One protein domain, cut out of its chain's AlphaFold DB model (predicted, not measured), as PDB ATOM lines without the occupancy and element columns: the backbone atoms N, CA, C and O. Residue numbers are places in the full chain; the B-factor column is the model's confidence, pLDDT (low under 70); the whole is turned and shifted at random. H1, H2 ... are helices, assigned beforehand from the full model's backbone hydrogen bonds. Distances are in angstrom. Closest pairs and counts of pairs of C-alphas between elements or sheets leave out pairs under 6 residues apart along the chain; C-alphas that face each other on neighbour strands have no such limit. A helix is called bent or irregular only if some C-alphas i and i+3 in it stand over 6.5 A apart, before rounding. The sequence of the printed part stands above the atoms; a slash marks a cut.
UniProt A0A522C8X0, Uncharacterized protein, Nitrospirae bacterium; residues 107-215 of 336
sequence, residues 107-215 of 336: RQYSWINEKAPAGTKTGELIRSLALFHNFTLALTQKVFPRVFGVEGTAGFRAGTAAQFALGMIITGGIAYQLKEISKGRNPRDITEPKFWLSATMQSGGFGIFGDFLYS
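This is residues 107 to 215 of the 336 residues of an uncharacterized protein of Nitrospirae bacterium (UniProt A0A522C8X0). Long H3 and arm H2b of bent H2 make an open V; H2a turns off at H2b's far end with H1 folded back on it, and H4 crosses H3. The printed part has 109 residues with five named helices, H1 to H5 in order, and no named strand: all helix. It is flat and loose, radius of gyration of the C-alphas 16.9 A, spans 47 by 44 by 21 A.

Find C-alpha 154 at (143.882, 284.286, 211.767); H3 runs 40.7 A to residue 181. H2, residues 121 to 148, is one helix by its hydrogen bonds but bent, C-alphas 132 and 135 being 7.8 A apart: H2a is 121 to 132, H2b 135 to 148. H1 is 107 to 115, H4 193 to 202, H5 206 to 213, ending at (136.175, 298.085, 209.245).

H3 touches H4 about perpendicular, 87 degrees; closest C-alphas, Gly 173 and Ala 199, 4.2 A. Hairpins are H2b and H3, closest C-alphas Phe 148 and Arg 157, 5.9 A, and H1 and H2a, Ile 112 and Arg 127, 6.7 A. H5 is close but not clearly touching H3. O i to N i+4 pairs are within hydrogen-bond range throughout H1, H3 and H4; H2a has 7 of 8, H2b 7 of 10, H5 2 of 4.

The farthest C-alphas, Gly 119 and Thr 191, are 48.0 A apart. The printed part has no cut; the link from H3 to H4 is long. Low pLDDT includes residues 203 to 215.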
ATOM      1  N   ARG A 107     118.314 277.510 198.401       76.31
ATOM      2  CA  ARG A 107     118.711 277.921 199.756       76.31
ATOM      3  C   ARG A 107     118.551 279.428 199.981       76.31
ATOM      4  O   ARG A 107     118.041 279.836 201.021       76.31
ATOM      5  N   GLN A 108     118.940 280.244 199.000       74.19
ATOM      6  CA  GLN A 108     118.781 281.699 199.035       74.19
ATOM      7  C   GLN A 108     117.297 282.070 199.102       74.19
ATOM      8  O   GLN A 108     116.892 282.836 199.973       74.19
ATOM      9  N   TYR A 109     116.480 281.483 198.220       77.75
ATOM     10  CA  TYR A 109     115.042 281.746 198.192       77.75
ATOM     11  C   TYR A 109     114.345 281.291 199.475       77.75
ATOM     12  O   TYR A 109     113.496 282.015 199.982       77.75
ATOM     13  N   SER A 110     114.737 280.148 200.046       80.00
ATOM     14  CA  SER A 110     114.223 279.688 201.339       80.00
ATOM     15  C   SER A 110     114.516 280.692 202.452       80.00
ATOM     16  O   SER A 110     113.611 281.056 203.192       80.00
ATOM     17  N   TRP A 111     115.752 281.190 202.535       77.19
ATOM     18  CA  TRP A 111     116.149 282.170 203.550       77.19
ATOM     19  C   TRP A 111     115.382 283.493 203.421       77.19
ATOM     20  O   TRP A 111     114.962 284.069 204.422       77.19
ATOM     21  N   ILE A 112     115.167 283.965 202.185       75.94
ATOM     22  CA  ILE A 112     114.346 285.154 201.921       75.94
ATOM     23  C   ILE A 112     112.900 284.890 202.348       75.94
ATOM     24  O   ILE A 112     112.329 285.701 203.065       75.94
ATOM     25  N   ASN A 113     112.313 283.764 201.941       80.81
ATOM     26  CA  ASN A 113     110.920 283.429 202.247       80.81
ATOM     27  C   ASN A 113     110.671 283.270 203.755       80.81
ATOM     28  O   ASN A 113     109.605 283.644 204.231       80.81
ATOM     29  N   GLU A 114     111.644 282.739 204.495       81.25
ATOM     30  CA  GLU A 114     111.575 282.563 205.948       81.25
ATOM     31  C   GLU A 114     111.604 283.908 206.687       81.25
ATOM     32  O   GLU A 114     110.797 284.151 207.580       81.25
ATOM     33  N   LYS A 115     112.508 284.812 206.291       76.00
ATOM     34  CA  LYS A 115     112.652 286.132 206.930       76.00
ATOM     35  C   LYS A 115     111.654 287.174 206.428       76.00
ATOM     36  O   LYS A 115     111.413 288.168 207.106       76.00
ATOM     37  N   ALA A 116     111.107 286.965 205.237       80.62
ATOM     38  CA  ALA A 116     110.163 287.846 204.568       80.62
ATOM     39  C   ALA A 116     108.977 287.018 204.037       80.62
ATOM     40  O   ALA A 116     108.914 286.719 202.833       80.62
ATOM     41  N   PRO A 117     108.040 286.632 204.929       79.06
ATOM     42  CA  PRO A 117     106.871 285.856 204.547       79.06
ATOM     43  C   PRO A 117     105.999 286.636 203.561       79.06
ATOM     44  O   PRO A 117     105.746 287.837 203.726       79.06
ATOM     45  N   ALA A 118     105.551 285.924 202.527       80.12
ATOM     46  CA  ALA A 118     104.680 286.465 201.492       80.12
ATOM     47  C   ALA A 118     103.341 286.938 202.083       80.12
ATOM     48  O   ALA A 118     102.848 286.381 203.066       80.12
ATOM     49  N   GLY A 119     102.760 287.977 201.488       77.88
ATOM     50  CA  GLY A 119     101.476 288.549 201.909       77.88
ATOM     51  C   GLY A 119     101.559 289.604 203.019       77.88
ATOM     52  O   GLY A 119     100.551 290.233 203.337       77.88
ATOM     53  N   THR A 120     102.744 289.870 203.582       83.44
ATOM     54  CA  THR A 120     102.961 291.014 204.485       83.44
ATOM     55  C   THR A 120     103.534 292.201 203.712       83.44
ATOM     56  O   THR A 120     104.406 292.023 202.867       83.44
ATOM     57  N   LYS A 121     103.103 293.436 204.012       71.56
ATOM     58  CA  LYS A 121     103.621 294.645 203.330       71.56
ATOM     59  C   LYS A 121     105.150 294.746 203.419       71.56
ATOM     60  O   LYS A 121     105.818 295.034 202.430       71.56
ATOM     61  N   THR A 122     105.699 294.462 204.599       69.19
ATOM     62  CA  THR A 122     107.147 294.451 204.842       69.19
ATOM     63  C   THR A 122     107.836 293.279 204.141       69.19
ATOM     64  O   THR A 122     108.903 293.463 203.564       69.19
ATOM     65  N   GLY A 123     107.229 292.088 204.139       70.69
ATOM     66  CA  GLY A 123     107.771 290.918 203.454       70.69
ATOM     67  C   GLY A 123     107.842 291.115 201.943       70.69
ATOM     68  O   GLY A 123     108.896 290.903 201.355       70.69
ATOM     69  N   GLU A 124     106.776 291.617 201.317       77.56
ATOM     70  CA  GLU A 124     106.767 291.929 199.882       77.56
ATOM     71  C   GLU A 124     107.805 292.999 199.513       77.56
ATOM     72  O   GLU A 124     108.491 292.868 198.495       77.56
ATOM     73  N   LEU A 125     108.007 294.009 200.367       71.75
ATOM     74  CA  LEU A 125     109.061 295.008 200.176       71.75
ATOM     75  C   LEU A 125     110.464 294.380 200.242       71.75
ATOM     76  O   LEU A 125     111.284 294.615 199.354       71.75
ATOM     77  N   ILE A 126     110.747 293.558 201.257       69.19
ATOM     78  CA  ILE A 126     112.050 292.890 201.407       69.19
ATOM     79  C   ILE A 126     112.307 291.933 200.239       69.19
ATOM     80  O   ILE A 126     113.403 291.933 199.687       69.19
ATOM     81  N   ARG A 127     111.304 291.154 199.819       71.62
ATOM     82  CA  ARG A 127     111.393 290.255 198.656       71.62
ATOM     83  C   ARG A 127     111.689 291.031 197.378       71.62
ATOM     84  O   ARG A 127     112.566 290.632 196.615       71.62
ATOM     85  N   SER A 128     111.016 292.164 197.187       69.50
ATOM     86  CA  SER A 128     111.245 293.054 196.047       69.50
ATOM     87  C   SER A 128     112.668 293.607 196.047       69.50
ATOM     88  O   SER A 128     113.323 293.607 195.010       69.50
ATOM     89  N   LEU A 129     113.195 294.013 197.206       66.50
ATOM     90  CA  LEU A 129     114.578 294.479 197.335       66.50
ATOM     91  C   LEU A 129     115.597 293.347 197.149       66.50
ATOM     92  O   LEU A 129     116.647 293.562 196.538       66.50
ATOM     93  N   ALA A 130     115.281 292.136 197.611       68.44
ATOM     94  CA  ALA A 130     116.132 290.961 197.462       68.44
ATOM     95  C   ALA A 130     116.324 290.564 195.990       68.44
ATOM     96  O   ALA A 130     117.424 290.153 195.629       68.44
ATOM     97  N   LEU A 131     115.329 290.785 195.116       68.31
ATOM     98  CA  LEU A 131     115.479 290.568 193.667       68.31
ATOM     99  C   LEU A 131     116.684 291.318 193.084       68.31
ATOM    100  O   LEU A 131     117.404 290.772 192.248       68.31
ATOM    101  N   PHE A 132     116.943 292.534 193.572       63.88
ATOM    102  CA  PHE A 132     118.058 293.375 193.129       63.88
ATOM    103  C   PHE A 132     119.379 293.071 193.849       63.88
ATOM    104  O   PHE A 132     120.434 293.479 193.376       63.88
ATOM    105  N   HIS A 133     119.333 292.316 194.950       67.69
ATOM    106  CA  HIS A 133     120.493 291.959 195.777       67.69
ATOM    107  C   HIS A 133     120.816 290.458 195.759       67.69
ATOM    108  O   HIS A 133     121.669 289.995 196.516       67.69
ATOM    109  N   ASN A 134     120.176 289.685 194.880       67.69
ATOM    110  CA  ASN A 134     120.358 288.236 194.783       67.69
ATOM    111  C   ASN A 134     121.821 287.826 194.566       67.69
ATOM    112  O   ASN A 134     122.252 286.806 195.101       67.69
ATOM    113  N   PHE A 135     122.596 288.621 193.822       71.00
ATOM    114  CA  PHE A 135     124.030 288.385 193.637       71.00
ATOM    115  C   PHE A 135     124.808 288.528 194.949       71.00
ATOM    116  O   PHE A 135     125.560 287.626 195.313       71.00
ATOM    117  N   THR A 136     124.581 289.606 195.705       68.31
ATOM    118  CA  THR A 136     125.206 289.817 197.019       68.31
ATOM    119  C   THR A 136     124.821 288.702 197.993       68.31
ATOM    120  O   THR A 136     125.690 288.133 198.647       68.31
ATOM    121  N   LEU A 137     123.544 288.307 198.030       68.69
ATOM    122  CA  LEU A 137     123.087 287.183 198.854       68.69
ATOM    123  C   LEU A 137     123.755 285.859 198.452       68.69
ATOM    124  O   LEU A 137     124.153 285.070 199.312       68.69
ATOM    125  N   ALA A 138     123.914 285.610 197.151       73.94
ATOM    126  CA  ALA A 138     124.610 284.433 196.651       73.94
ATOM    127  C   ALA A 138     126.110 284.459 197.003       73.94
ATOM    128  O   ALA A 138     126.625 283.436 197.453       73.94
ATOM    129  N   LEU A 139     126.788 285.609 196.900       73.69
ATOM    130  CA  LEU A 139     128.174 285.786 197.357       73.69
ATOM    131  C   LEU A 139     128.325 285.468 198.848       73.69
ATOM    132  O   LEU A 139     129.189 284.672 199.220       73.69
ATOM    133  N   THR A 140     127.452 286.020 199.694       72.31
ATOM    134  CA  THR A 140     127.499 285.809 201.147       72.31
ATOM    135  C   THR A 140     127.275 284.355 201.539       72.31
ATOM    136  O   THR A 140     127.876 283.880 202.496       72.31
ATOM    137  N   GLN A 141     126.428 283.623 200.816       73.50
ATOM    138  CA  GLN A 141     126.133 282.229 201.150       73.50
ATOM    139  C   GLN A 141     127.097 281.222 200.513       73.50
ATOM    140  O   GLN A 141     127.263 280.130 201.050       73.50
ATOM    141  N   LYS A 142     127.707 281.553 199.368       79.31
ATOM    142  CA  LYS A 142     128.537 280.613 198.598       79.31
ATOM    143  C   LYS A 142     130.022 280.937 198.671       79.31
ATOM    144  O   LYS A 142     130.827 280.040 198.905       79.31
ATOM    145  N   VAL A 143     130.404 282.192 198.478       78.31
ATOM    146  CA  VAL A 143     131.816 282.575 198.355       78.31
ATOM    147  C   VAL A 143     132.412 282.884 199.724       78.31
ATOM    148  O   VAL A 143     133.476 282.376 200.063       78.31
ATOM    149  N   PHE A 144     131.707 283.636 200.566       72.94
ATOM    150  CA  PHE A 144     132.276 284.096 201.838       72.94
ATOM    151  C   PHE A 144     132.587 282.986 202.836       72.94
ATOM    152  O   PHE A 144     133.675 283.025 203.403       72.94
ATOM    153  N   PRO A 145     131.741 281.958 203.032       75.69
ATOM    154  CA  PRO A 145     132.084 280.876 203.946       75.69
ATOM    155  C   PRO A 145     133.362 280.152 203.513       75.69
ATOM    156  O   PRO A 145     134.089 279.648 204.358       75.69
ATOM    157  N   ARG A 146     133.671 280.147 202.209       75.62
ATOM    158  CA  ARG A 146     134.911 279.582 201.670       75.62
ATOM    159  C   ARG A 146     136.103 280.516 201.881       75.62
ATOM    160  O   ARG A 146     137.157 280.032 202.258       75.62
ATOM    161  N   VAL A 147     135.931 281.830 201.709       71.00
ATOM    162  CA  VAL A 147     136.976 282.846 201.960       71.00
ATOM    163  C   VAL A 147     137.341 282.940 203.448       71.00
ATOM    164  O   VAL A 147     138.516 282.999 203.792       71.00
ATOM    165  N   PHE A 148     136.351 282.915 204.341       67.62
ATOM    166  CA  PHE A 148     136.567 283.006 205.792       67.62
ATOM    167  C   PHE A 148     136.829 281.648 206.458       67.62
ATOM    168  O   PHE A 148     137.363 281.596 207.567       67.62
ATOM    169  N   GLY A 149     136.458 280.554 205.791       68.38
ATOM    170  CA  GLY A 149     136.645 279.179 206.251       68.38
ATOM    171  C   GLY A 149     137.938 278.520 205.776       68.38
ATOM    172  O   GLY A 149     138.093 277.321 205.981       68.38
ATOM    173  N   VAL A 150     138.852 279.262 205.135       70.88
ATOM    174  CA  VAL A 150     140.162 278.723 204.745       70.88
ATOM    175  C   VAL A 150     140.940 278.302 205.994       70.88
ATOM    176  O   VAL A 150     141.071 279.073 206.946       70.88
ATOM    177  N   GLU A 151     141.464 277.078 205.992       68.50
ATOM    178  CA  GLU A 151     142.315 276.571 207.068       68.50
ATOM    179  C   GLU A 151     143.628 277.368 207.131       68.50
ATOM    180  O   GLU A 151     144.300 277.568 206.119       68.50
ATOM    181  N   GLY A 152     143.996 277.851 208.320       70.94
ATOM    182  CA  GLY A 152     145.212 278.638 208.520       70.94
ATOM    183  C   GLY A 152     145.147 279.556 209.737       70.94
ATOM    184  O   GLY A 152     144.179 279.559 210.506       70.94
ATOM    185  N   THR A 153     146.194 280.362 209.922       76.75
ATOM    186  CA  THR A 153     146.241 281.363 210.999       76.75
ATOM    187  C   THR A 153     145.159 282.432 210.803       76.75
ATOM    188  O   THR A 153     144.634 282.632 209.705       76.75
ATOM    189  N   ALA A 154     144.807 283.154 211.871       69.38
ATOM    190  CA  ALA A 154     143.882 284.286 211.767       69.38
ATOM    191  C   ALA A 154     144.368 285.337 210.748       69.38
ATOM    192  O   ALA A 154     143.573 285.828 209.951       69.38
ATOM    193  N   GLY A 155     145.681 285.602 210.710       66.31
ATOM    194  CA  GLY A 155     146.292 286.516 209.740       66.31
ATOM    195  C   GLY A 155     146.179 286.037 208.291       66.31
ATOM    196  O   GLY A 155     145.887 286.841 207.412       66.31
ATOM    197  N   PHE A 156     146.329 284.733 208.036       70.75
ATOM    198  CA  PHE A 156     146.153 284.171 206.692       70.75
ATOM    199  C   PHE A 156     144.715 284.345 206.188       70.75
ATOM    200  O   PHE A 156     144.503 284.857 205.092       70.75
ATOM    201  N   ARG A 157     143.723 284.024 207.032       64.38
ATOM    202  CA  ARG A 157     142.297 284.221 206.714       64.38
ATOM    203  C   ARG A 157     141.958 285.688 206.452       64.38
ATOM    204  O   ARG A 157     141.262 285.994 205.486       64.38
ATOM    205  N   ALA A 158     142.477 286.594 207.282       65.06
ATOM    206  CA  ALA A 158     142.312 288.032 207.082       65.06
ATOM    207  C   ALA A 158     142.946 288.499 205.758       65.06
ATOM    208  O   ALA A 158     142.336 289.277 205.029       65.06
ATOM    209  N   GLY A 159     144.123 287.970 205.409       67.31
ATOM    210  CA  GLY A 159     144.793 288.233 204.137       67.31
ATOM    211  C   GLY A 159     143.968 287.790 202.926       67.31
ATOM    212  O   GLY A 159     143.775 288.576 202.001       67.31
ATOM    213  N   THR A 160     143.412 286.575 202.946       70.19
ATOM    214  CA  THR A 160     142.542 286.077 201.865       70.19
ATOM    215  C   THR A 160     141.276 286.922 201.716       70.19
ATOM    216  O   THR A 160     140.891 287.273 200.600       70.19
ATOM    217  N   ALA A 161     140.643 287.303 202.830       69.56
ATOM    218  CA  ALA A 161     139.475 288.178 202.813       69.56
ATOM    219  C   ALA A 161     139.799 289.569 202.243       69.56
ATOM    220  O   ALA A 161     139.041 290.086 201.423       69.56
ATOM    221  N   ALA A 162     140.944 290.146 202.617       69.00
ATOM    222  CA  ALA A 162     141.403 291.428 202.096       69.00
ATOM    223  C   ALA A 162     141.713 291.365 200.591       69.00
ATOM    224  O   ALA A 162     141.308 292.246 199.838       69.00
ATOM    225  N   GLN A 163     142.371 290.304 200.120       75.69
ATOM    226  CA  GLN A 163     142.630 290.093 198.690       75.69
ATOM    227  C   GLN A 163     141.329 289.987 197.892       75.69
ATOM    228  O   GLN A 163     141.188 290.604 196.836       75.69
ATOM    229  N   PHE A 164     140.356 289.245 198.418       78.31
ATOM    230  CA  PHE A 164     139.041 289.123 197.806       78.31
ATOM    231  C   PHE A 164     138.302 290.473 197.762       78.31
ATOM    232  O   PHE A 164     137.766 290.853 196.720       78.31
ATOM    233  N   ALA A 165     138.335 291.233 198.862       73.12
ATOM    234  CA  ALA A 165     137.783 292.584 198.949       73.12
ATOM    235  C   ALA A 165     138.386 293.521 197.894       73.12
ATOM    236  O   ALA A 165     137.657 294.180 197.151       73.12
ATOM    237  N   LEU A 166     139.714 293.538 197.783       78.12
ATOM    238  CA  LEU A 166     140.432 294.339 196.795       78.12
ATOM    239  C   LEU A 166     140.058 293.936 195.365       78.12
ATOM    240  O   LEU A 166     139.773 294.807 194.546       78.12
ATOM    241  N   GLY A 167     139.974 292.635 195.075       81.50
ATOM    242  CA  GLY A 167     139.536 292.135 193.769       81.50
ATOM    243  C   GLY A 167     138.129 292.614 193.391       81.50
ATOM    244  O   GLY A 167     137.899 293.058 192.260       81.50
ATOM    245  N   MET A 168     137.198 292.594 194.352       78.88
ATOM    246  CA  MET A 168     135.849 293.138 194.175       78.88
ATOM    247  C   MET A 168     135.862 294.643 193.901       78.88
ATOM    248  O   MET A 168     135.184 295.092 192.980       78.88
ATOM    249  N   ILE A 169     136.631 295.421 194.667       80.12
ATOM    250  CA  ILE A 169     136.726 296.876 194.494       80.12
ATOM    251  C   ILE A 169     137.325 297.217 193.127       80.12
ATOM    252  O   ILE A 169     136.778 298.064 192.429       80.12
ATOM    253  N   ILE A 170     138.391 296.531 192.702       87.00
ATOM    254  CA  ILE A 170     139.018 296.743 191.389       87.00
ATOM    255  C   ILE A 170     138.023 296.439 190.267       87.00
ATOM    256  O   ILE A 170     137.843 297.252 189.362       87.00
ATOM    257  N   THR A 171     137.314 295.311 190.348       85.00
ATOM    258  CA  THR A 171     136.307 294.939 189.342       85.00
ATOM    259  C   THR A 171     135.132 295.924 189.343       85.00
ATOM    260  O   THR A 171     134.645 296.315 188.282       85.00
ATOM    261  N   GLY A 172     134.712 296.388 190.524       82.25
ATOM    262  CA  GLY A 172     133.732 297.462 190.683       82.25
ATOM    263  C   GLY A 172     134.200 298.776 190.057       82.25
ATOM    264  O   GLY A 172     133.411 299.448 189.396       82.25
ATOM    265  N   GLY A 173     135.485 299.106 190.195       86.75
ATOM    266  CA  GLY A 173     136.129 300.256 189.569       86.75
ATOM    267  C   GLY A 173     136.140 300.156 188.046       86.75
ATOM    268  O   GLY A 173     135.705 301.090 187.382       86.75
ATOM    269  N   ILE A 174     136.527 299.008 187.482       90.25
ATOM    270  CA  ILE A 174     136.479 298.765 186.028       90.25
ATOM    271  C   ILE A 174     135.047 298.926 185.506       90.25
ATOM    272  O   ILE A 174     134.814 299.653 184.540       90.25
ATOM    273  N   ALA A 175     134.068 298.302 186.168       86.69
ATOM    274  CA  ALA A 175     132.662 298.435 185.798       86.69
ATOM    275  C   ALA A 175     132.173 299.892 185.888       86.69
ATOM    276  O   ALA A 175     131.417 300.344 185.028       86.69
ATOM    277  N   TYR A 176     132.617 300.635 186.905       86.62
ATOM    278  CA  TYR A 176     132.313 302.055 187.063       86.62
ATOM    279  C   TYR A 176     132.897 302.894 185.916       86.62
ATOM    280  O   TYR A 176     132.160 303.677 185.321       86.62
ATOM    281  N   GLN A 177     134.159 302.670 185.530       90.94
ATOM    282  CA  GLN A 177     134.789 303.364 184.400       90.94
ATOM    283  C   GLN A 177     134.076 303.075 183.078       90.94
ATOM    284  O   GLN A 177     133.709 304.000 182.360       90.94
ATOM    285  N   LEU A 178     133.797 301.800 182.781       90.44
ATOM    286  CA  LEU A 178     133.066 301.405 181.572       90.44
ATOM    287  C   LEU A 178     131.672 302.043 181.518       90.44
ATOM    288  O   LEU A 178     131.204 302.444 180.453       90.44
ATOM    289  N   LYS A 179     131.011 302.178 182.672       87.81
ATOM    290  CA  LYS A 179     129.715 302.850 182.781       87.81
ATOM    291  C   LYS A 179     129.821 304.346 182.496       87.81
ATOM    292  O   LYS A 179     128.927 304.876 181.844       87.81
ATOM    293  N   GLU A 180     130.865 305.026 182.958       89.69
ATOM    294  CA  GLU A 180     131.083 306.440 182.633       89.69
ATOM    295  C   GLU A 180     131.390 306.630 181.141       89.69
ATOM    296  O   GLU A 180     130.727 307.448 180.500       89.69
ATOM    297  N   ILE A 181     132.245 305.780 180.561       90.50
ATOM    298  CA  ILE A 181     132.519 305.767 179.117       90.50
ATOM    299  C   ILE A 181     131.221 305.580 178.327       90.50
ATOM    300  O   ILE A 181     130.941 306.358 177.421       90.50
ATOM    301  N   SER A 182     130.369 304.622 178.713       87.69
ATOM    302  CA  SER A 182     129.092 304.364 178.025       87.69
ATOM    303  C   SER A 182     128.105 305.539 178.041       87.69
ATOM    304  O   SER A 182     127.143 305.534 177.281       87.69
ATOM    305  N   LYS A 183     128.320 306.534 178.913       85.81
ATOM    306  CA  LYS A 183     127.513 307.760 179.017       85.81
ATOM    307  C   LYS A 183     128.154 308.961 178.305       85.81
ATOM    308  O   LYS A 183     127.749 310.087 178.576       85.81
ATOM    309  N   GLY A 184     129.195 308.748 177.498       88.25
ATOM    310  CA  GLY A 184     129.919 309.830 176.821       88.25
ATOM    311  C   GLY A 184     130.928 310.575 177.703       88.25
ATOM    312  O   GLY A 184     131.504 311.572 177.276       88.25
ATOM    313  N   ARG A 185     131.167 310.122 178.943       90.44
ATOM    314  CA  ARG A 185     132.114 310.760 179.873       90.44
ATOM    315  C   ARG A 185     133.485 310.118 179.802       90.44
ATOM    316  O   ARG A 185     133.587 308.901 179.656       90.44
ATOM    317  N   ASN A 186     134.530 310.920 179.961       92.12
ATOM    318  CA  ASN A 186     135.873 310.388 180.145       92.12
ATOM    319  C   ASN A 186     135.957 309.575 181.444       92.12
ATOM    320  O   ASN A 186     135.183 309.826 182.376       92.12
ATOM    321  N   PRO A 187     136.855 308.583 181.524       92.31
ATOM    322  CA  PRO A 187     137.113 307.869 182.764       92.31
ATOM    323  C   PRO A 187     137.415 308.821 183.923       92.31
ATOM    324  O   PRO A 187     137.975 309.899 183.742       92.31
ATOM    325  N   ARG A 188     137.040 308.409 185.131       88.25
ATOM    326  CA  ARG A 188     137.311 309.169 186.347       88.25
ATOM    327  C   ARG A 188     138.737 308.916 186.831       88.25
ATOM    328  O   ARG A 188     139.221 307.790 186.744       88.25
ATOM    329  N   ASP A 189     139.355 309.934 187.408       89.69
ATOM    330  CA  ASP A 189     140.667 309.824 188.035       89.69
ATOM    331  C   ASP A 189     140.646 308.832 189.216       89.69
ATOM    332  O   ASP A 189     139.871 308.980 190.168       89.69
ATOM    333  N   ILE A 190     141.488 307.798 189.145       88.25
ATOM    334  CA  ILE A 190     141.613 306.751 190.168       88.25
ATOM    335  C   ILE A 190     142.457 307.199 191.364       88.25
ATOM    336  O   ILE A 190     142.469 306.518 192.390       88.25
ATOM    337  N   THR A 191     143.172 308.320 191.257       86.25
ATOM    338  CA  THR A 191     143.935 308.902 192.368       86.25
ATOM    339  C   THR A 191     143.016 309.581 193.391       86.25
ATOM    340  O   THR A 191     143.385 309.731 194.557       86.25
ATOM    341  N   GLU A 192     141.777 309.914 193.008       81.31
ATOM    342  CA  GLU A 192     140.791 310.495 193.915       81.31
ATOM    343  C   GLU A 192     140.213 309.454 194.902       81.31
ATOM    344  O   GLU A 192     139.653 308.435 194.486       81.31
ATOM    345  N   PRO A 193     140.154 309.738 196.219       74.06
ATOM    346  CA  PRO A 193     139.490 308.857 197.190       74.06
ATOM    347  C   PRO A 193     138.006 308.596 196.876       74.06
ATOM    348  O   PRO A 193     137.467 307.522 197.157       74.06
ATOM    349  N   LYS A 194     137.333 309.571 196.251       75.12
ATOM    350  CA  LYS A 194     135.931 309.456 195.818       75.12
ATOM    351  C   LYS A 194     135.732 308.363 194.765       75.12
ATOM    352  O   LYS A 194     134.656 307.756 194.727       75.12
ATOM    353  N   PHE A 195     136.742 308.100 193.930       82.25
ATOM    354  CA  PHE A 195     136.702 306.997 192.975       82.25
ATOM    355  C   PHE A 195     136.623 305.662 193.711       82.25
ATOM    356  O   PHE A 195     135.710 304.885 193.452       82.25
ATOM    357  N   TRP A 196     137.497 305.428 194.691       77.19
ATOM    358  CA  TRP A 196     137.525 304.176 195.450       77.19
ATOM    359  C   TRP A 196     136.262 303.948 196.279       77.19
ATOM    360  O   TRP A 196     135.775 302.818 196.361       77.19
ATOM    361  N   LEU A 197     135.665 305.014 196.819       72.38
ATOM    362  CA  LEU A 197     134.345 304.932 197.445       72.38
ATOM    363  C   LEU A 197     133.274 304.486 196.433       72.38
ATOM    364  O   LEU A 197     132.512 303.556 196.702       72.38
ATOM    365  N   SER A 198     133.258 305.092 195.245       76.94
ATOM    366  CA  SER A 198     132.314 304.750 194.173       76.94
ATOM    367  C   SER A 198     132.528 303.324 193.647       76.94
ATOM    368  O   SER A 198     131.562 302.593 193.442       76.94
ATOM    369  N   ALA A 199     133.783 302.899 193.490       78.50
ATOM    370  CA  ALA A 199     134.173 301.551 193.087       78.50
ATOM    371  C   ALA A 199     133.726 300.507 194.121       78.50
ATOM    372  O   ALA A 199     133.166 299.470 193.766       78.50
ATOM    373  N   THR A 200     133.879 300.821 195.411       70.81
ATOM    374  CA  THR A 200     133.395 299.986 196.516       70.81
ATOM    375  C   THR A 200     131.873 299.851 196.472       70.81
ATOM    376  O   THR A 200     131.353 298.737 196.532       70.81
ATOM    377  N   MET A 201     131.139 300.950 196.284       71.25
ATOM    378  CA  MET A 201     129.679 300.908 196.122       71.25
ATOM    379  C   MET A 201     129.257 300.090 194.890       71.25
ATOM    380  O   MET A 201     128.327 299.289 194.964       71.25
ATOM    381  N   GLN A 202     129.968 300.242 193.770       74.12
ATOM    382  CA  GLN A 202     129.678 299.545 192.516       74.12
ATOM    383  C   GLN A 202     130.020 298.047 192.567       74.12
ATOM    384  O   GLN A 202     129.405 297.263 191.844       74.12
ATOM    385  N   SER A 203     130.954 297.638 193.431       69.19
ATOM    386  CA  SER A 203     131.366 296.237 193.591       69.19
ATOM    387  C   SER A 203     130.268 295.316 194.147       69.19
ATOM    388  O   SER A 203     130.398 294.097 194.078       69.19
ATOM    389  N   GLY A 204     129.188 295.869 194.717       64.06
ATOM    390  CA  GLY A 204     128.105 295.083 195.323       64.06
ATOM    391  C   GLY A 204     128.452 294.451 196.682       64.06
ATOM    392  O   GLY A 204     127.642 293.693 197.216       64.06
ATOM    393  N   GLY A 205     129.627 294.773 197.244       57.62
ATOM    394  CA  GLY A 205     130.112 294.324 198.558       57.62
ATOM    395  C   GLY A 205     129.959 295.346 199.697       57.62
ATOM    396  O   GLY A 205     130.369 295.068 200.819       57.62
ATOM    397  N   PHE A 206     129.367 296.521 199.439       53.22
ATOM    398  CA  PHE A 206     129.315 297.658 200.379       53.22
ATOM    399  C   PHE A 206     128.776 297.302 201.773       53.22
ATOM    400  O   PHE A 206     129.296 297.768 202.780       53.22
ATOM    401  N   GLY A 207     127.784 296.415 201.837       50.81
ATOM    402  CA  GLY A 207     127.213 295.962 203.100       50.81
ATOM    403  C   GLY A 207     128.162 295.177 204.010       50.81
ATOM    404  O   GLY A 207     127.895 295.035 205.193       50.81
ATOM    405  N   ILE A 208     129.254 294.660 203.456       49.62
ATOM    406  CA  ILE A 208     130.140 293.690 204.107       49.62
ATOM    407  C   ILE A 208     131.463 294.343 204.518       49.62
ATOM    408  O   ILE A 208     132.044 293.981 205.537       49.62
ATOM    409  N   PHE A 209     131.928 295.350 203.769       47.78
ATOM    410  CA  PHE A 209     133.127 296.116 204.132       47.78
ATOM    411  C   PHE A 209     132.913 297.000 205.368       47.78
ATOM    412  O   PHE A 209     133.867 297.241 206.107       47.78
ATOM    413  N   GLY A 210     131.670 297.427 205.626       44.16
ATOM    414  CA  GLY A 210     131.299 298.112 206.868       44.16
ATOM    415  C   GLY A 210     131.594 297.265 208.112       44.16
ATOM    416  O   GLY A 210     132.225 297.760 209.041       44.16
ATOM    417  N   ASP A 211     131.253 295.973 208.078       46.09
ATOM    418  CA  ASP A 211     131.514 295.025 209.174       46.09
ATOM    419  C   ASP A 211     133.007 294.657 209.297       46.09
ATOM    420  O   ASP A 211     133.487 294.349 210.385       46.09
ATOM    421  N   PHE A 212     133.770 294.715 208.199       40.56
ATOM    422  CA  PHE A 212     135.221 294.479 208.213       40.56
ATOM    423  C   PHE A 212     135.991 295.630 208.890       40.56
ATOM    424  O   PHE A 212     136.903 295.379 209.678       40.56
ATOM    425  N   LEU A 213     135.593 296.882 208.629       40.25
ATOM    426  CA  LEU A 213     136.175 298.085 209.245       40.25
ATOM    427  C   LEU A 213     135.787 298.252 210.725       40.25
ATOM    428  O   LEU A 213     136.563 298.816 211.490       40.25
ATOM    429  N   TYR A 214     134.621 297.739 211.127       36.59
ATOM    430  CA  TYR A 214     134.084 297.808 212.495       36.59
ATOM    431  C   TYR A 214     134.053 296.442 213.202       36.59
ATOM    432  O   TYR A 214     133.211 296.201 214.065       36.59
ATOM    433  N   SER A 215     134.980 295.541 212.868       35.91
ATOM    434  CA  SER A 215     134.985 294.156 213.373       35.91
ATOM    435  C   SER A 215     135.134 294.004 214.900       35.91
ATOM    436  O   SER A 215     134.892 292.913 215.413       35.91
TER     437      SER A 215